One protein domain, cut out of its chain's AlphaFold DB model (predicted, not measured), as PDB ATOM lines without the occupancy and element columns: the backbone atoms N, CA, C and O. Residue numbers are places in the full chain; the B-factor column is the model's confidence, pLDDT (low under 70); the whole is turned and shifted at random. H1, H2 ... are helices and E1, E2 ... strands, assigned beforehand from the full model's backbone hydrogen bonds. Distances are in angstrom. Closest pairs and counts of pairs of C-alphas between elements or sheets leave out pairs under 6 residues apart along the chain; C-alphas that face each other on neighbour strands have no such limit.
ATOM      1  N   THR A   7     159.651  93.905  88.124       85.19
ATOM      2  CA  THR A   7     158.800  93.363  89.192       85.19
ATOM      3  C   THR A   7     157.408  93.982  89.124       85.19
ATOM      4  O   THR A   7     157.255  95.202  89.181       85.19
ATOM      5  N   VAL A   8     156.385  93.137  89.039       86.81
ATOM      6  CA  VAL A   8     154.971  93.516  89.010       86.81
ATOM      7  C   VAL A   8     154.334  93.116  90.338       86.81
ATOM      8  O   VAL A   8     154.299  91.941  90.706       86.81
ATOM      9  N   SER A   9     153.851  94.113  91.079       90.50
ATOM     10  CA  SER A   9     153.217  93.942  92.388       90.50
ATOM     11  C   SER A   9     151.685  94.001  92.318       90.50
ATOM     12  O   SER A   9     151.108  94.299  91.269       90.50
ATOM     13  N   ARG A  10     151.013  93.715  93.443       94.06
ATOM     14  CA  ARG A  10     149.548  93.742  93.574       94.06
ATOM     15  C   ARG A  10     148.949  95.013  92.961       94.06
ATOM     16  O   ARG A  10     149.390  96.128  93.233       94.06
ATOM     17  N   GLY A  11     147.918  94.837  92.143       91.56
ATOM     18  CA  GLY A  11     147.188  95.895  91.448       91.56
ATOM     19  C   GLY A  11     147.901  96.471  90.221       91.56
ATOM     20  O   GLY A  11     147.286  97.238  89.479       91.56
ATOM     21  N   LYS A  12     149.169  96.118  89.965       92.62
ATOM     22  CA  LYS A  12     149.888  96.546  88.758       92.62
ATOM     23  C   LYS A  12     149.541  95.647  87.578       92.62
ATOM     24  O   LYS A  12     149.273  94.462  87.736       92.62
ATOM     25  N   THR A  13     149.534  96.250  86.393       91.38
ATOM     26  CA  THR A  13     149.195  95.575  85.133       91.38
ATOM     27  C   THR A  13     150.343  94.666  84.708       91.38
ATOM     28  O   THR A  13     151.464  95.147  84.558       91.38
ATOM     29  N   LEU A  14     150.058  93.381  84.498       87.75
ATOM     30  CA  LEU A  14     151.028  92.404  84.003       87.75
ATOM     31  C   LEU A  14     151.078  92.427  82.470       87.75
ATOM     32  O   LEU A  14     152.141  92.591  81.868       87.75
ATOM     33  N   TYR A  15     149.913  92.341  81.833       86.31
ATOM     34  CA  TYR A  15     149.754  92.420  80.382       86.31
ATOM     35  C   TYR A  15     148.419  93.065  79.998       86.31
ATOM     36  O   TYR A  15     147.666  93.526  80.855       86.31
ATOM     37  N   ARG A  16     148.176  93.173  78.691       85.50
ATOM     38  CA  ARG A  16     146.911  93.635  78.122       85.50
ATOM     39  C   ARG A  16     146.370  92.574  77.175       85.50
ATOM     40  O   ARG A  16     147.174  91.951  76.486       85.50
ATOM     41  N   VAL A  17     145.053  92.419  77.151       82.31
ATOM     42  CA  VAL A  17     144.305  91.630  76.161       82.31
ATOM     43  C   VAL A  17     143.269  92.572  75.571       82.31
ATOM     44  O   VAL A  17     142.570  93.230  76.339       82.31
ATOM     45  N   ASP A  18     143.233  92.717  74.247       81.50
ATOM     46  CA  ASP A  18     142.338  93.658  73.553       81.50
ATOM     47  C   ASP A  18     142.371  95.078  74.156       81.50
ATOM     48  O   ASP A  18     141.346  95.672  74.493       81.50
ATOM     49  N   ASP A  19     143.585  95.586  74.399       79.69
ATOM     50  CA  ASP A  19     143.892  96.849  75.093       79.69
ATOM     51  C   ASP A  19     143.397  96.985  76.547       79.69
ATOM     52  O   ASP A  19     143.718  97.965  77.231       79.69
ATOM     53  N   ARG A  20     142.730  95.968  77.098       83.38
ATOM     54  CA  ARG A  20     142.299  95.951  78.499       83.38
ATOM     55  C   ARG A  20     143.443  95.526  79.417       83.38
ATOM     56  O   ARG A  20     144.048  94.476  79.204       83.38
ATOM     57  N   PRO A  21     143.777  96.315  80.454       89.75
ATOM     58  CA  PRO A  21     144.844  95.972  81.384       89.75
ATOM     59  C   PRO A  21     144.431  94.834  82.320       89.75
ATOM     60  O   PRO A  21     143.477  94.972  83.085       89.75
ATOM     61  N   VAL A  22     145.236  93.775  82.366       91.44
ATOM     62  CA  VAL A  22     145.068  92.641  83.283       91.44
ATOM     63  C   VAL A  22     146.062  92.784  84.444       91.44
ATOM     64  O   VAL A  22     147.279  92.706  84.231       91.44
ATOM     65  N   PRO A  23     145.606  93.078  85.677       93.62
ATOM     66  CA  PRO A  23     146.466  93.278  86.830       93.62
ATOM     67  C   PRO A  23     146.749  91.980  87.585       93.62
ATOM     68  O   PRO A  23     145.995  91.010  87.508       93.62
ATOM     69  N   VAL A  24     147.806  92.019  88.394       93.50
ATOM     70  CA  VAL A  24     148.109  90.972  89.371       93.50
ATOM     71  C   VAL A  24     147.325  91.215  90.655       93.50
ATOM     72  O   VAL A  24     147.454  92.271  91.272       93.50
ATOM     73  N   LEU A  25     146.567  90.224  91.101       94.75
ATOM     74  CA  LEU A  25     146.043  90.120  92.459       94.75
ATOM     75  C   LEU A  25     146.747  88.972  93.188       94.75
ATOM     76  O   LEU A  25     147.281  88.067  92.553       94.75
ATOM     77  N   TYR A  26     146.771  89.015  94.518       94.12
ATOM     78  CA  TYR A  26     147.417  87.979  95.322       94.12
ATOM     79  C   TYR A  26     146.419  86.991  95.905       94.12
ATOM     80  O   TYR A  26     145.446  87.398  96.532       94.12
ATOM     81  N   GLY A  27     146.671  85.699  95.753       90.88
ATOM     82  CA  GLY A  27     145.803  84.655  96.275       90.88
ATOM     83  C   GLY A  27     146.261  83.264  95.859       90.88
ATOM     84  O   GLY A  27     147.179  83.102  95.061       90.88
ATOM     85  N   SER A  28     145.610  82.249  96.417       84.50
ATOM     86  CA  SER A  28     145.862  80.839  96.099       84.50
ATOM     87  C   SER A  28     144.824  80.235  95.151       84.50
ATOM     88  O   SER A  28     145.014  79.117  94.682       84.50
ATOM     89  N   VAL A  29     143.727  80.952  94.882       88.62
ATOM     90  CA  VAL A  29     142.606  80.486  94.058       88.62
ATOM     91  C   VAL A  29     142.425  81.444  92.876       88.62
ATOM     92  O   VAL A  29     142.263  82.645  93.109       88.62
ATOM     93  N   PRO A  30     142.462  80.955  91.623       89.25
ATOM     94  CA  PRO A  30     142.208  81.790  90.453       89.25
ATOM     95  C   PRO A  30     140.728  82.180  90.357       89.25
ATOM     96  O   PRO A  30     139.865  81.557  90.976       89.25
ATOM     97  N   MET A  31     140.417  83.189  89.542       89.50
ATOM     98  CA  MET A  31     139.029  83.473  89.168       89.50
ATOM     99  C   MET A  31     138.565  82.401  88.177       89.50
ATOM    100  O   MET A  31     139.089  82.331  87.069       89.50
ATOM    101  N   TYR A  32     137.617  81.554  88.577       85.69
ATOM    102  CA  TYR A  32     137.106  80.452  87.745       85.69
ATOM    103  C   TYR A  32     135.668  80.672  87.255       85.69
ATOM    104  O   TYR A  32     135.158  79.885  86.464       85.69
ATOM    105  N   ARG A  33     135.006  81.733  87.722       92.56
ATOM    106  CA  ARG A  33     133.637  82.096  87.344       92.56
ATOM    107  C   ARG A  33     133.469  83.608  87.322       92.56
ATOM    108  O   ARG A  33     134.266  84.342  87.905       92.56
ATOM    109  N   ARG A  34     132.396  84.053  86.675       93.06
ATOM    110  CA  ARG A  34     131.965  85.449  86.678       93.06
ATOM    111  C   ARG A  34     131.382  85.820  88.042       93.06
ATOM    112  O   ARG A  34     130.476  85.154  88.539       93.06
ATOM    113  N   LEU A  35     131.895  86.894  88.634       94.44
ATOM    114  CA  LEU A  35     131.414  87.460  89.889       94.44
ATOM    115  C   LEU A  35     130.551  88.681  89.591       94.44
ATOM    116  O   LEU A  35     131.072  89.762  89.340       94.44
ATOM    117  N   GLU A  36     129.238  88.494  89.610       93.62
ATOM    118  CA  GLU A  36     128.248  89.547  89.339       93.62
ATOM    119  C   GLU A  36     127.094  89.508  90.335       93.62
ATOM    120  O   GLU A  36     126.662  90.543  90.837       93.62
ATOM    121  N   VAL A  37     126.600  88.304  90.634       93.06
ATOM    122  CA  VAL A  37     125.401  88.121  91.449       93.06
ATOM    123  C   VAL A  37     125.698  88.462  92.916       93.06
ATOM    124  O   VAL A  37     126.566  87.821  93.523       93.06
ATOM    125  N   PRO A  38     124.982  89.422  93.527       93.88
ATOM    126  CA  PRO A  38     125.145  89.744  94.940       93.88
ATOM    127  C   PRO A  38     124.960  88.523  95.841       93.88
ATOM    128  O   PRO A  38     124.229  87.587  95.517       93.88
ATOM    129  N   ASN A  39     125.618  88.538  96.998       94.25
ATOM    130  CA  ASN A  39     125.608  87.455  97.985       94.25
ATOM    131  C   ASN A  39     126.209  86.122  97.504       94.25
ATOM    132  O   ASN A  39     126.124  85.125  98.221       94.25
ATOM    133  N   THR A  40     126.865  86.095  96.339       94.62
ATOM    134  CA  THR A  40     127.724  84.971  95.943       94.62
ATOM    135  C   THR A  40     128.791  84.737  97.013       94.62
ATOM    136  O   THR A  40     129.485  85.673  97.416       94.62
ATOM    137  N   VAL A  41     128.923  83.488  97.465       94.94
ATOM    138  CA  VAL A  41     129.902  83.068  98.476       94.94
ATOM    139  C   VAL A  41     131.010  82.252  97.810       94.94
ATOM    140  O   VAL A  41     130.743  81.384  96.972       94.94
ATOM    141  N   GLY A  42     132.264  82.505  98.178       93.81
ATOM    142  CA  GLY A  42     133.370  81.646  97.758       93.81
ATOM    143  C   GLY A  42     134.766  82.174  98.053       93.81
ATOM    144  O   GLY A  42     134.969  83.320  98.463       93.81
ATOM    145  N   ARG A  43     135.748  81.304  97.813       94.88
ATOM    146  CA  ARG A  43     137.180  81.589  97.989       94.88
ATOM    147  C   ARG A  43     137.695  82.626  96.991       94.88
ATOM    148  O   ARG A  43     138.523  83.459  97.337       94.88
ATOM    149  N   ASP A  44     137.188  82.595  95.764       93.69
ATOM    150  CA  ASP A  44     137.463  83.580  94.713       93.69
ATOM    151  C   ASP A  44     136.971  84.984  95.107       93.69
ATOM    152  O   ASP A  44     137.708  85.967  95.002       93.69
ATOM    153  N   VAL A  45     135.773  85.075  95.687       96.38
ATOM    154  CA  VAL A  45     135.239  86.326  96.242       96.38
ATOM    155  C   VAL A  45     136.142  86.861  97.353       96.38
ATOM    156  O   VAL A  45     136.420  88.063  97.408       96.38
ATOM    157  N   ARG A  46     136.656  85.974  98.215       96.31
ATOM    158  CA  ARG A  46     137.607  86.355  99.263       96.31
ATOM    159  C   ARG A  46     138.884  86.962  98.692       96.31
ATOM    160  O   ARG A  46     139.337  87.986  99.199       96.31
ATOM    161  N   VAL A  47     139.435  86.372  97.629       96.50
ATOM    162  CA  VAL A  47     140.623  86.907  96.947       96.50
ATOM    163  C   VAL A  47     140.370  88.351  96.506       96.50
ATOM    164  O   VAL A  47     141.190  89.219  96.800       96.50
ATOM    165  N   ILE A  48     139.234  88.654  95.874       97.12
ATOM    166  CA  ILE A  48     138.912  90.034  95.471       97.12
ATOM    167  C   ILE A  48     138.787  90.958  96.687       97.12
ATOM    168  O   ILE A  48     139.404  92.025  96.708       97.12
ATOM    169  N   ALA A  49     138.048  90.540  97.716       97.25
ATOM    170  CA  ALA A  49     137.849  91.326  98.931       97.25
ATOM    171  C   ALA A  49     139.181  91.690  99.613       97.25
ATOM    172  O   ALA A  49     139.446  92.866  99.880       97.25
ATOM    173  N   ASP A  50     140.044  90.700  99.840       97.06
ATOM    174  CA  ASP A  50     141.329  90.886 100.517       97.06
ATOM    175  C   ASP A  50     142.270  91.781  99.694       97.06
ATOM    176  O   ASP A  50     142.948  92.655 100.243       97.06
ATOM    177  N   ASN A  51     142.277  91.631  98.365       97.88
ATOM    178  CA  ASN A  51     143.093  92.475  97.494       97.88
ATOM    179  C   ASN A  51     142.596  93.916  97.427       97.88
ATOM    180  O   ASN A  51     143.412  94.828  97.541       97.88
ATOM    181  N   LEU A  52     141.292  94.143  97.251       97.69
ATOM    182  CA  LEU A  52     140.741  95.496  97.189       97.69
ATOM    183  C   LEU A  52     140.933  96.232  98.513       97.69
ATOM    184  O   LEU A  52     141.374  97.381  98.506       97.69
ATOM    185  N   ARG A  53     140.724  95.550  99.644       97.56
ATOM    186  CA  ARG A  53     141.051  96.092 100.966       97.56
ATOM    187  C   ARG A  53     142.522  96.490 101.056       97.56
ATOM    188  O   ARG A  53     142.832  97.596 101.487       97.56
ATOM    189  N   ALA A  54     143.431  95.618 100.625       96.44
ATOM    190  CA  ALA A  54     144.862  95.904 100.678       96.44
ATOM    191  C   ALA A  54     145.323  96.980  99.680       96.44
ATOM    192  O   ALA A  54     146.359  97.603  99.889       96.44
ATOM    193  N   LEU A  55     144.561  97.210  98.611       96.31
ATOM    194  CA  LEU A  55     144.743  98.333  97.690       96.31
ATOM    195  C   LEU A  55     144.112  99.638  98.215       96.31
ATOM    196  O   LEU A  55     144.168 100.652  97.523       96.31
ATOM    197  N   GLY A  56     143.531  99.626  99.420       97.19
ATOM    198  CA  GLY A  56     142.970 100.802 100.086       97.19
ATOM    199  C   GLY A  56     141.504 101.090  99.759       97.19
ATOM    200  O   GLY A  56     141.004 102.157 100.105       97.19
ATOM    201  N   TYR A  57     140.793 100.171  99.102       97.62
ATOM    202  CA  TYR A  57     139.365 100.338  98.842       97.62
ATOM    203  C   TYR A  57     138.549  99.897 100.056       97.62
ATOM    204  O   TYR A  57     138.699  98.781 100.551       97.62
ATOM    205  N   ASP A  58     137.634 100.758 100.502       97.19
ATOM    206  CA  ASP A  58     136.647 100.383 101.513       97.19
ATOM    207  C   ASP A  58     135.642  99.363 100.951       97.19
ATOM    208  O   ASP A  58     134.821  99.684 100.089       97.19
ATOM    209  N   ILE A  59     135.717  98.126 101.435       96.88
ATOM    210  CA  ILE A  59     134.838  97.024 101.021       96.88
ATOM    211  C   ILE A  59     133.664  96.794 101.987       96.88
ATOM    212  O   ILE A  59     132.882  95.861 101.790       96.88
ATOM    213  N   GLY A  60     133.541  97.608 103.040       96.12
ATOM    214  CA  GLY A  60     132.568  97.414 104.111       96.12
ATOM    215  C   GLY A  60     132.783  96.134 104.934       96.12
ATOM    216  O   GLY A  60     133.818  95.460 104.856       96.12
ATOM    217  N   ARG A  61     131.783  95.790 105.758       95.75
ATOM    218  CA  ARG A  61     131.787  94.553 106.553       95.75
ATOM    219  C   ARG A  61     131.625  93.338 105.639       95.75
ATOM    220  O   ARG A  61     130.733  93.295 104.797       95.75
ATOM    221  N   GLN A  62     132.458  92.329 105.871       96.31
ATOM    222  CA  GLN A  62     132.302  90.996 105.296       96.31
ATOM    223  C   GLN A  62     131.649  90.065 106.333       96.31
ATOM    224  O   GLN A  62     132.043  90.124 107.504       96.31
ATOM    225  N   PRO A  63     130.662  89.237 105.942       95.69
ATOM    226  CA  PRO A  63     130.120  88.184 106.792       95.69
ATOM    227  C   PRO A  63     131.211  87.234 107.295       95.69
ATOM    228  O   PRO A  63     132.139  86.892 106.561       95.69
ATOM    229  N   GLY A  64     131.114  86.848 108.566       92.44
ATOM    230  CA  GLY A  64     132.126  86.027 109.230       92.44
ATOM    231  C   GLY A  64     131.894  84.520 109.065       92.44
ATOM    232  O   GLY A  64     130.793  84.095 108.709       92.44
ATOM    233  N   PRO A  65     132.895  83.680 109.385       92.62
ATOM    234  CA  PRO A  65     132.727  82.232 109.374       92.62
ATOM    235  C   PRO A  65     131.582  81.804 110.297       92.62
ATOM    236  O   PRO A  65     131.518  82.199 111.459       92.62
ATOM    237  N   GLY A  66     130.670  80.988 109.774       90.81
ATOM    238  CA  GLY A  66     129.484  80.520 110.486       90.81
ATOM    239  C   GLY A  66     128.233  81.386 110.323       90.81
ATOM    240  O   GLY A  66     127.140  80.893 110.608       90.81
ATOM    241  N   GLU A  67     128.366  82.612 109.813       93.88
ATOM    242  CA  GLU A  67     127.237  83.461 109.429       93.88
ATOM    243  C   GLU A  67     126.512  82.849 108.217       93.88
ATOM    244  O   GLU A  67     127.118  82.178 107.377       93.88
ATOM    245  N   THR A  68     125.191  83.023 108.151       91.56
ATOM    246  CA  THR A  68     124.371  82.499 107.050       91.56
ATOM    247  C   THR A  68     123.937  83.643 106.154       91.56
ATOM    248  O   THR A  68     123.349  84.610 106.631       91.56
ATOM    249  N   VAL A  69     124.200  83.509 104.858       92.06
ATOM    250  CA  VAL A  69     123.829  84.484 103.833       92.06
ATOM    251  C   VAL A  69     122.821  83.852 102.884       92.06
ATOM    252  O   VAL A  69     122.929  82.677 102.536       92.06
ATOM    253  N   THR A  70     121.828  84.630 102.472       91.25
ATOM    254  CA  THR A  70     120.878  84.234 101.432       91.25
ATOM    255  C   THR A  70     121.449  84.643 100.078       91.25
ATOM    256  O   THR A  70     121.601  85.834  99.815       91.25
ATOM    257  N   GLY A  71     121.790  83.673  99.234       87.75
ATOM    258  CA  GLY A  71     122.488  83.919  97.973       87.75
ATOM    259  C   GLY A  71     122.235  82.833  96.929       87.75
ATOM    260  O   GLY A  71     121.515  81.871  97.207       87.75
ATOM    261  N   PRO A  72     122.795  82.992  95.720       85.25
ATOM    262  CA  PRO A  72     122.657  82.007  94.656       85.25
ATOM    263  C   PRO A  72     123.316  80.687  95.074       85.25
ATOM    264  O   PRO A  72     124.491  80.663  95.442       85.25
ATOM    265  N   VAL A  73     122.558  79.593  95.024       76.56
ATOM    266  CA  VAL A  73     123.086  78.233  95.158       76.56
ATOM    267  C   VAL A  73     123.189  77.611  93.771       76.56
ATOM    268  O   VAL A  73     122.287  77.756  92.950       76.56
ATOM    269  N   GLU A  74     124.295  76.924  93.490       63.44
ATOM    270  CA  GLU A  74     124.361  76.101  92.284       63.44
ATOM    271  C   GLU A  74     123.314  74.982  92.400       63.44
ATOM    272  O   GLU A  74     123.197  74.373  93.472       63.44
ATOM    273  N   GLY A 138     119.307  80.244  98.031       87.56
ATOM    274  CA  GLY A 138     119.411  79.375  99.199       87.56
ATOM    275  C   GLY A 138     120.164  80.027 100.354       87.56
ATOM    276  O   GLY A 138     120.822  81.056 100.205       87.56
ATOM    277  N   ARG A 139     120.058  79.418 101.540       89.88
ATOM    278  CA  ARG A 139     120.839  79.808 102.721       89.88
ATOM    279  C   ARG A 139     122.193  79.107 102.693       89.88
ATOM    280  O   ARG A 139     122.255  77.885 102.783       89.88
ATOM    281  N   ILE A 140     123.263  79.887 102.614       91.81
ATOM    282  CA  ILE A 140     124.644  79.415 102.517       91.81
ATOM    283  C   ILE A 140     125.379  79.814 103.794       91.81
ATOM    284  O   ILE A 140     125.377  80.980 104.186       91.81
ATOM    285  N   LYS A 141     126.017  78.845 104.455       93.69
ATOM    286  CA  LYS A 141     126.876  79.103 105.616       93.69
ATOM    287  C   LYS A 141     128.282  79.458 105.139       93.69
ATOM    288  O   LYS A 141     128.909  78.660 104.446       93.69
ATOM    289  N   VAL A 142     128.776  80.622 105.543       93.88
ATOM    290  CA  VAL A 142     130.104  81.119 105.162       93.88
ATOM    291  C   VAL A 142     131.190  80.300 105.864       93.88
ATOM    292  O   VAL A 142     131.143  80.120 107.087       93.88
ATOM    293  N   ARG A 143     132.168  79.787 105.106       93.75
ATOM    294  CA  ARG A 143     133.337  79.076 105.654       93.75
ATOM    295  C   ARG A 143     134.469  80.048 105.981       93.75
ATOM    296  O   ARG A 143     134.448  81.207 105.583       93.75
ATOM    297  N   SER A 144     135.482  79.570 106.704       90.31
ATOM    298  CA  SER A 144     136.662  80.360 107.093       90.31
ATOM    299  C   SER A 144     137.392  81.008 105.918       90.31
ATOM    300  O   SER A 144     137.864  82.138 106.011       90.31
ATOM    301  N   GLU A 145     137.487  80.276 104.821       91.44
ATOM    302  CA  GLU A 145     138.198  80.659 103.607       91.44
ATOM    303  C   GLU A 145     137.337  81.411 102.582       91.44
ATOM    304  O   GLU A 145     137.851  81.814 101.539       91.44
ATOM    305  N   ASP A 146     136.044  81.588 102.856       94.94
ATOM    306  CA  ASP A 146     135.119  82.223 101.926       94.94
ATOM    307  C   ASP A 146     135.036  83.739 102.158       94.94
ATOM    308  O   ASP A 146     135.357  84.276 103.225       94.94
ATOM    309  N   GLY A 147     134.611  84.437 101.111       95.19
ATOM    310  CA  GLY A 147     134.164  85.822 101.129       95.19
ATOM    311  C   GLY A 147     132.771  85.908 100.520       95.19
ATOM    312  O   GLY A 147     132.308  84.958  99.885       95.19
ATOM    313  N   VAL A 148     132.101  87.042 100.715       97.38
ATOM    314  CA  VAL A 148     130.738  87.264 100.219       97.38
ATOM    315  C   VAL A 148     130.704  88.507  99.346       97.38
ATOM    316  O   VAL A 148     131.224  89.563  99.720       97.38
ATOM    317  N   LEU A 149     130.075  88.387  98.175       96.94
ATOM    318  CA  LEU A 149     129.950  89.473  97.211       96.94
ATOM    319  C   LEU A 149     128.847  90.433  97.665       96.94
ATOM    320  O   LEU A 149     127.740  90.440  97.137       96.94
ATOM    321  N   THR A 150     129.137  91.188  98.721       97.44
ATOM    322  CA  THR A 150     128.235  92.192  99.288       97.44
ATOM    323  C   THR A 150     128.123  93.404  98.368       97.44
ATOM    324  O   THR A 150     129.037  93.692  97.593       97.44
ATOM    325  N   ASP A 151     127.051  94.184  98.504       97.12
ATOM    326  CA  ASP A 151     126.880  95.423  97.731       97.12
ATOM    327  C   ASP A 151     128.033  96.413  97.954       97.12
ATOM    328  O   ASP A 151     128.501  97.068  97.021       97.12
ATOM    329  N   SER A 152     128.560  96.488  99.181       97.62
ATOM    330  CA  SER A 152     129.740  97.299  99.496       97.62
ATOM    331  C   SER A 152     130.983  96.836  98.734       97.62
ATOM    332  O   SER A 152     131.736  97.677  98.235       97.62
ATOM    333  N   LEU A 153     131.179  95.520  98.587       98.00
ATOM    334  CA  LEU A 153     132.275  94.967  97.793       98.00
ATOM    335  C   LEU A 153     132.068  95.230  96.296       98.00
ATOM    336  O   LEU A 153     133.008  95.661  95.634       98.00
ATOM    337  N   ILE A 154     130.850  95.068  95.771       98.06
ATOM    338  CA  ILE A 154     130.516  95.412  94.376       98.06
ATOM    339  C   ILE A 154     130.810  96.894  94.104       98.06
ATOM    340  O   ILE A 154     131.442  97.244  93.107       98.06
ATOM    341  N   ASN A 155     130.430  97.785  95.019       98.06
ATOM    342  CA  ASN A 155     130.735  99.210  94.907       98.06
ATOM    343  C   ASN A 155     132.244  99.489  94.974       98.06
ATOM    344  O   ASN A 155     132.737 100.364  94.262       98.06
ATOM    345  N   ALA A 156     132.997  98.745  95.786       98.06
ATOM    346  CA  ALA A 156     134.454  98.828  95.799       98.06
ATOM    347  C   ALA A 156     135.070  98.376  94.465       98.06
ATOM    348  O   ALA A 156     135.959  99.061  93.959       98.06
ATOM    349  N   ILE A 157     134.554  97.297  93.861       97.81
ATOM    350  CA  ILE A 157     134.958  96.832  92.526       97.81
ATOM    351  C   ILE A 157     134.713  97.931  91.487       97.81
ATOM    352  O   ILE A 157     135.627  98.260  90.735       97.81
ATOM    353  N   LYS A 158     133.539  98.575  91.492       98.00
ATOM    354  CA  LYS A 158     133.219  99.689  90.577       98.00
ATOM    355  C   LYS A 158     134.194 100.859  90.711       98.00
ATOM    356  O   LYS A 158     134.667 101.395  89.706       98.00
ATOM    357  N   ARG A 159     134.533 101.252  91.944       98.06
ATOM    358  CA  ARG A 159     135.527 102.315  92.193       98.06
ATOM    359  C   ARG A 159     136.913 101.914  91.697       98.06
ATOM    360  O   ARG A 159     137.591 102.724  91.071       98.06
ATOM    361  N   TRP A 160     137.311 100.670  91.938       97.06
ATOM    362  CA  TRP A 160     138.583 100.132  91.467       97.06
ATOM    363  C   TRP A 160     138.663 100.068  89.937       97.06
ATOM    364  O   TRP A 160     139.663 100.488  89.362       97.06
ATOM    365  N   GLN A 161     137.599  99.628  89.267       96.31
ATOM    366  CA  GLN A 161     137.482  99.646  87.807       96.31
ATOM    367  C   GLN A 161     137.601 101.070  87.249       96.31
ATOM    368  O   GLN A 161     138.416 101.320  86.360       96.31
ATOM    369  N   THR A 162     136.884 102.023  87.851       95.94
ATOM    370  CA  THR A 162     136.946 103.445  87.473       95.94
ATOM    371  C   THR A 162     138.367 103.994  87.589       95.94
ATOM    372  O   THR A 162     138.874 104.608  86.653       95.94
ATOM    373  N   ALA A 163     139.054 103.721  88.703       94.12
ATOM    374  CA  ALA A 163     140.433 104.161  88.926       94.12
ATOM    375  C   ALA A 163     141.431 103.574  87.911       94.12
ATOM    376  O   ALA A 163     142.516 104.120  87.715       94.12
ATOM    377  N   ARG A 164     141.073 102.463  87.260       90.88
ATOM    378  CA  ARG A 164     141.876 101.806  86.221       90.88
ATOM    379  C   ARG A 164     141.489 102.214  84.801       90.88
ATOM    380  O   ARG A 164     142.113 101.727  83.861       90.88
ATOM    381  N   GLY A 165     140.493 103.086  84.644       90.44
ATOM    382  CA  GLY A 165     140.002 103.523  83.339       90.44
ATOM    383  C   GLY A 165     139.241 102.439  82.572       90.44
ATOM    384  O   GLY A 165     139.165 102.514  81.350       90.44
ATOM    385  N   VAL A 166     138.702 101.430  83.265       90.69
ATOM    386  CA  VAL A 166     137.838 100.398  82.666       90.69
ATOM    387  C   VAL A 166     136.375 100.618  83.085       90.69
ATOM    388  O   VAL A 166     136.130 101.279  84.100       90.69
ATOM    389  N   PRO A 167     135.386 100.093  82.335       92.62
ATOM    390  CA  PRO A 167     133.976 100.246  82.685       92.62
ATOM    391  C   PRO A 167     133.665  99.757  84.108       92.62
ATOM    392  O   PRO A 167     134.049  98.656  84.497       92.62
ATOM    393  N   ALA A 168     132.945 100.576  84.877       95.19
ATOM    394  CA  ALA A 168     132.589 100.308  86.270       95.19
ATOM    395  C   ALA A 168     131.369  99.375  86.388       95.19
ATOM    396  O   ALA A 168     130.317  99.754  86.909       95.19
ATOM    397  N   THR A 169     131.497  98.154  85.872       95.00
ATOM    398  CA  THR A 169     130.427  97.145  85.867       95.00
ATOM    399  C   THR A 169     130.134  96.603  87.266       95.00
ATOM    400  O   THR A 169     128.999  96.246  87.569       95.00
ATOM    401  N   GLY A 170     131.134  96.573  88.151       95.00
ATOM    402  CA  GLY A 170     131.072  95.837  89.416       95.00
ATOM    403  C   GLY A 170     131.223  94.326  89.238       95.00
ATOM    404  O   GLY A 170     131.120  93.596  90.218       95.00
ATOM    405  N   VAL A 171     131.471  93.884  88.003       95.69
ATOM    406  CA  VAL A 171     131.619  92.486  87.605       95.69
ATOM    407  C   VAL A 171     133.094  92.165  87.413       95.69
ATOM    408  O   VAL A 171     133.825  92.989  86.867       95.69
ATOM    409  N   ILE A 172     133.513  90.976  87.844       94.12
ATOM    410  CA  ILE A 172     134.838  90.418  87.545       94.12
ATOM    411  C   ILE A 172     134.657  89.126  86.751       94.12
ATOM    412  O   ILE A 172     134.013  88.192  87.234       94.12
ATOM    413  N   GLU A 173     135.230  89.062  85.557       92.75
ATOM    414  CA  GLU A 173     135.254  87.863  84.720       92.75
ATOM    415  C   GLU A 173     136.573  87.086  84.868       92.75
ATOM    416  O   GLU A 173     137.615  87.664  85.213       92.75
ATOM    417  N   PRO A 174     136.577  85.766  84.595       89.50
ATOM    418  CA  PRO A 174     137.820  85.034  84.397       89.50
ATOM    419  C   PRO A 174     138.655  85.715  83.306       89.50
ATOM    420  O   PRO A 174     138.194  85.886  82.182       89.50
ATOM    421  N   GLY A 175     139.877  86.123  83.645       84.56
ATOM    422  CA  GLY A 175     140.772  86.846  82.733       84.56
ATOM    423  C   GLY A 175     140.850  88.361  82.956       84.56
ATOM    424  O   GLY A 175     141.850  88.958  82.565       84.56
ATOM    425  N   ASP A 176     139.905  88.982  83.675       90.62
ATOM    426  CA  ASP A 176     140.013  90.407  84.049       90.62
ATOM    427  C   ASP A 176     141.197  90.675  84.987       90.62
ATOM    428  O   ASP A 176     141.716  91.793  85.062       90.62
ATOM    429  N   VAL A 177     141.600  89.642  85.732       92.56
ATOM    430  CA  VAL A 177     142.705  89.641  86.690       92.56
ATOM    431  C   VAL A 177     143.471  88.328  86.636       92.56
ATOM    432  O   VAL A 177     142.901  87.266  86.393       92.56
ATOM    433  N   VAL A 178     144.764  88.392  86.944       91.88
ATOM    434  CA  VAL A 178     145.596  87.210  87.186       91.88
ATOM    435  C   VAL A 178     145.866  87.114  88.677       91.88
ATOM    436  O   VAL A 178     146.303  88.085  89.294       91.88
ATOM    437  N   VAL A 179     145.624  85.943  89.262       90.50
ATOM    438  CA  VAL A 179     145.896  85.685  90.678       90.50
ATOM    439  C   VAL A 179     147.225  84.947  90.809       90.50
ATOM    440  O   VAL A 179     147.371  83.844  90.293       90.50
ATOM    441  N   LEU A 180     148.188  85.556  91.497       90.62
ATOM    442  CA  LEU A 180     149.508  84.986  91.789       90.62
ATOM    443  C   LEU A 180     149.716  84.914  93.303       90.62
ATOM    444  O   LEU A 180     149.013  85.571  94.059       90.62
ATOM    445  N   GLY A 181     150.683  84.133  93.782       86.94
ATOM    446  CA  GLY A 181     150.941  84.046  95.225       86.94
ATOM    447  C   GLY A 181     151.507  85.338  95.831       86.94
ATOM    448  O   GLY A 181     151.194  85.664  96.973       86.94
ATOM    449  N   ASP A 182     152.326  86.066  95.067       86.19
ATOM    450  CA  ASP A 182     153.036  87.278  95.493       86.19
ATOM    451  C   ASP A 182     153.485  88.099  94.261       86.19
ATOM    452  O   ASP A 182     153.103  87.803  93.123       86.19
ATOM    453  N   ALA A 183     154.287  89.147  94.468       86.25
ATOM    454  CA  ALA A 183     154.966  89.885  93.414       86.25
ATOM    455  C   ALA A 183     155.802  88.950  92.534       86.25
ATOM    456  O   ALA A 183     156.539  88.086  93.014       86.25
ATOM    457  N   VAL A 184     155.731  89.181  91.226       86.06
ATOM    458  CA  VAL A 184     156.479  88.398  90.246       86.06
ATOM    459  C   VAL A 184     157.380  89.281  89.415       86.06
ATOM    460  O   VAL A 184     157.065  90.440  89.142       86.06
ATOM    461  N   ARG A 185     158.508  88.723  88.993       84.38
ATOM    462  CA  ARG A 185     159.405  89.334  88.028       84.38
ATOM    463  C   ARG A 185     159.150  88.721  86.660       84.38
ATOM    464  O   ARG A 185     159.148  87.502  86.510       84.38
ATOM    465  N   VAL A 186     158.942  89.567  85.661       83.88
ATOM    466  CA  VAL A 186     158.811  89.112  84.273       83.88
ATOM    467  C   VAL A 186     160.187  88.677  83.780       83.88
ATOM    468  O   VAL A 186     161.108  89.486  83.747       83.88
ATOM    469  N   GLU A 187     160.347  87.408  83.423       81.19
ATOM    470  CA  GLU A 187     161.585  86.883  82.836       81.19
ATOM    471  C   GLU A 187     161.610  87.166  81.331       81.19
ATOM    472  O   GLU A 187     162.588  87.697  80.808       81.19
ATOM    473  N   GLY A 188     160.491  86.929  80.650       76.44
ATOM    474  CA  GLY A 188     160.341  87.202  79.226       76.44
ATOM    475  C   GLY A 188     158.902  87.017  78.756       76.44
ATOM    476  O   GLY A 188     158.090  86.394  79.442       76.44
ATOM    477  N   ALA A 189     158.595  87.582  77.590       81.44
ATOM    478  CA  ALA A 189     157.369  87.292  76.858       81.44
ATOM    479  C   ALA A 189     157.621  86.127  75.901       81.44
ATOM    480  O   ALA A 189     158.664  86.088  75.249       81.44
ATOM    481  N   GLU A 190     156.679  85.192  75.848       79.06
ATOM    482  CA  GLU A 190     156.721  84.049  74.927       79.06
ATOM    483  C   GLU A 190     155.876  84.309  73.662       79.06
ATOM    484  O   GLU A 190     155.962  83.550  72.704       79.06
ATOM    485  N   VAL A 191     155.141  85.430  73.628       79.88
ATOM    486  CA  VAL A 191     154.301  85.879  72.504       79.88
ATOM    487  C   VAL A 191     154.600  87.323  72.096       79.88
ATOM    488  O   VAL A 191     155.076  88.133  72.902       79.88
ATOM    489  N   GLN A 192     154.284  87.663  70.847       78.31
ATOM    490  CA  GLN A 192     154.348  89.014  70.293       78.31
ATOM    491  C   GLN A 192     152.950  89.647  70.169       78.31
ATOM    492  O   GLN A 192     151.938  88.948  70.132       78.31
ATOM    493  N   PRO A 193     152.846  90.990  70.117       77.88
ATOM    494  CA  PRO A 193     151.575  91.652  69.832       77.88
ATOM    495  C   PRO A 193     150.979  91.177  68.501       77.88
ATOM    496  O   PRO A 193     151.629  91.284  67.465       77.88
ATOM    497  N   GLY A 194     149.732  90.704  68.539       76.94
ATOM    498  CA  GLY A 194     149.030  90.144  67.382       76.94
ATOM    499  C   GLY A 194     148.989  88.614  67.352       76.94
ATOM    500  O   GLY A 194     148.192  88.064  66.594       76.94
ATOM    501  N   ASP A 195     149.775  87.935  68.192       79.06
ATOM    502  CA  ASP A 195     149.706  86.481  68.327       79.06
ATOM    503  C   ASP A 195     148.420  86.033  69.053       79.06
ATOM    504  O   ASP A 195     147.883  86.773  69.889       79.06
ATOM    505  N   PRO A 196     147.935  84.806  68.784       73.50
ATOM    506  CA  PRO A 196     146.875  84.178  69.566       73.50
ATOM    507  C   PRO A 196     147.226  84.083  71.058       73.50
ATOM    508  O   PRO A 196     148.366  83.806  71.432       73.50
ATOM    509  N   ALA A 197     146.231  84.297  71.922       70.69
ATOM    510  CA  ALA A 197     146.401  84.325  73.379       70.69
ATOM    511  C   ALA A 197     146.000  83.009  74.086       70.69
ATOM    512  O   ALA A 197     145.698  83.014  75.279       70.69
ATOM    513  N   ASP A 198     145.967  81.890  73.362       73.69
ATOM    514  CA  ASP A 198     145.606  80.555  73.860       73.69
ATOM    515  C   ASP A 198     146.811  79.742  74.381       73.69
ATOM    516  O   ASP A 198     146.630  78.723  75.052       73.69
ATOM    517  N   GLY A 199     148.037  80.203  74.109       69.94
ATOM    518  CA  GLY A 199     149.294  79.591  74.545       69.94
ATOM    519  C   GLY A 199     149.954  80.246  75.767       69.94
ATOM    520  O   GLY A 199     149.408  81.130  76.427       69.94
ATOM    521  N   ALA A 200     151.177  79.808  76.080       73.44
ATOM    522  CA  ALA A 200     151.985  80.423  77.128       73.44
ATOM    523  C   ALA A 200     152.359  81.863  76.734       73.44
ATOM    524  O   ALA A 200     153.002  82.090  75.717       73.44
ATOM    525  N   LEU A 201     151.929  82.844  77.535       78.69
ATOM    526  CA  LEU A 201     152.073  84.267  77.193       78.69
ATOM    527  C   LEU A 201     153.361  84.877  77.755       78.69
ATOM    528  O   LEU A 201     154.065  85.645  77.099       78.69
ATOM    529  N   LEU A 202     153.655  84.572  79.018       79.00
ATOM    530  CA  LEU A 202     154.722  85.196  79.791       79.00
ATOM    531  C   LEU A 202     155.373  84.166  80.696       79.00
ATOM    532  O   LEU A 202     154.691  83.428  81.410       79.00
ATOM    533  N   ARG A 203     156.700  84.222  80.763       79.38
ATOM    534  CA  ARG A 203     157.456  83.555  81.810       79.38
ATOM    535  C   ARG A 203     157.642  84.518  82.971       79.38
ATOM    536  O   ARG A 203     158.231  85.593  82.826       79.38
ATOM    537  N   VAL A 204     157.110  84.139  84.126       79.38
ATOM    538  CA  VAL A 204     157.233  84.903  85.365       79.38
ATOM    539  C   VAL A 204     157.977  84.085  86.408       79.38
ATOM    540  O   VAL A 204     157.762  82.885  86.555       79.38
ATOM    541  N   THR A 205     158.852  84.752  87.144       76.25
ATOM    542  CA  THR A 205     159.580  84.191  88.279       76.25
ATOM    543  C   THR A 205     159.093  84.857  89.555       76.25
ATOM    544  O   THR A 205     158.596  85.986  89.531       76.25
TER     545      THR A 205
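AT A GLANCE: This is residues 7 to 74 and 138 to 205 of the 351 residues of an uncharacterized protein of Streptomyces sp. 11-1-2 (UniProt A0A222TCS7). You are looking at an elongated domain with two helices, H1 and H2, packed steeply together in its middle part, a small sheet E1, E2, E5 next to H1, and a two-stranded ribbon at each end, E3 with E4 and E6 with E7. The printed part has 136 residues, in order E1 E2 H1 E3 E4 H2 E5 E6 E7; the class is mixed, with 60 residues, under half, in named elements. The sheet E1 E2 E5 is mixed and the ribbons are antiparallel. It is compact, radius of gyration of the C-alphas 15.7 A, spanning 47 by 28 by 26 A.

IN THESE COORDINATES: Find C-alpha 13 at (149.195, 95.575, 85.133), where E1 begins, residues 13 to 17. E2, residues 20 to 26, runs 19.3 A. H1, residues 43 to 54, runs 16.5 A. E3 holds residues 68 to 73 and E4 138 to 141. H2, residues 151 to 163, runs 18.4 A from (126.880, 95.423, 97.731). E5 is 178 to 180, E6 184 to 189, and E7 202 to 205, ending at (159.580, 84.191, 88.279).

HOW THE PARTS SIT: In the hairpin E1 and E2, antiparallel, look for N 14 and O 22, 2.9 A. E2 and E5 are parallel, with N 25 and O 178 at 2.8 A. H1 only grazes this sheet. With residues 49 to 52 alone H1 touches H2, closest C-alphas Ala 49 and Leu 153, 6.8 A, at a steep tilt of 59 degrees, the same way. In both helices every O i to N i+4 pair is within hydrogen-bond range. E3 and E4 are antiparallel, N 140 and O 69 at 2.8 A; in the hairpin E6 and E7, also antiparallel, N 205 and O 185 are 2.8 A apart.

THE WHOLE: The C-alphas farthest apart, Gly 66 and Gly 194, are 48.3 A apart. Residues 75 to 137 are not printed, leaving 9.1 A between C-alphas 74 and 138. Long links join E2 to H1, H1 to E3, H2 to E5 and E6 to E7. Residues 74 and 199 are under 70 in pLDDT.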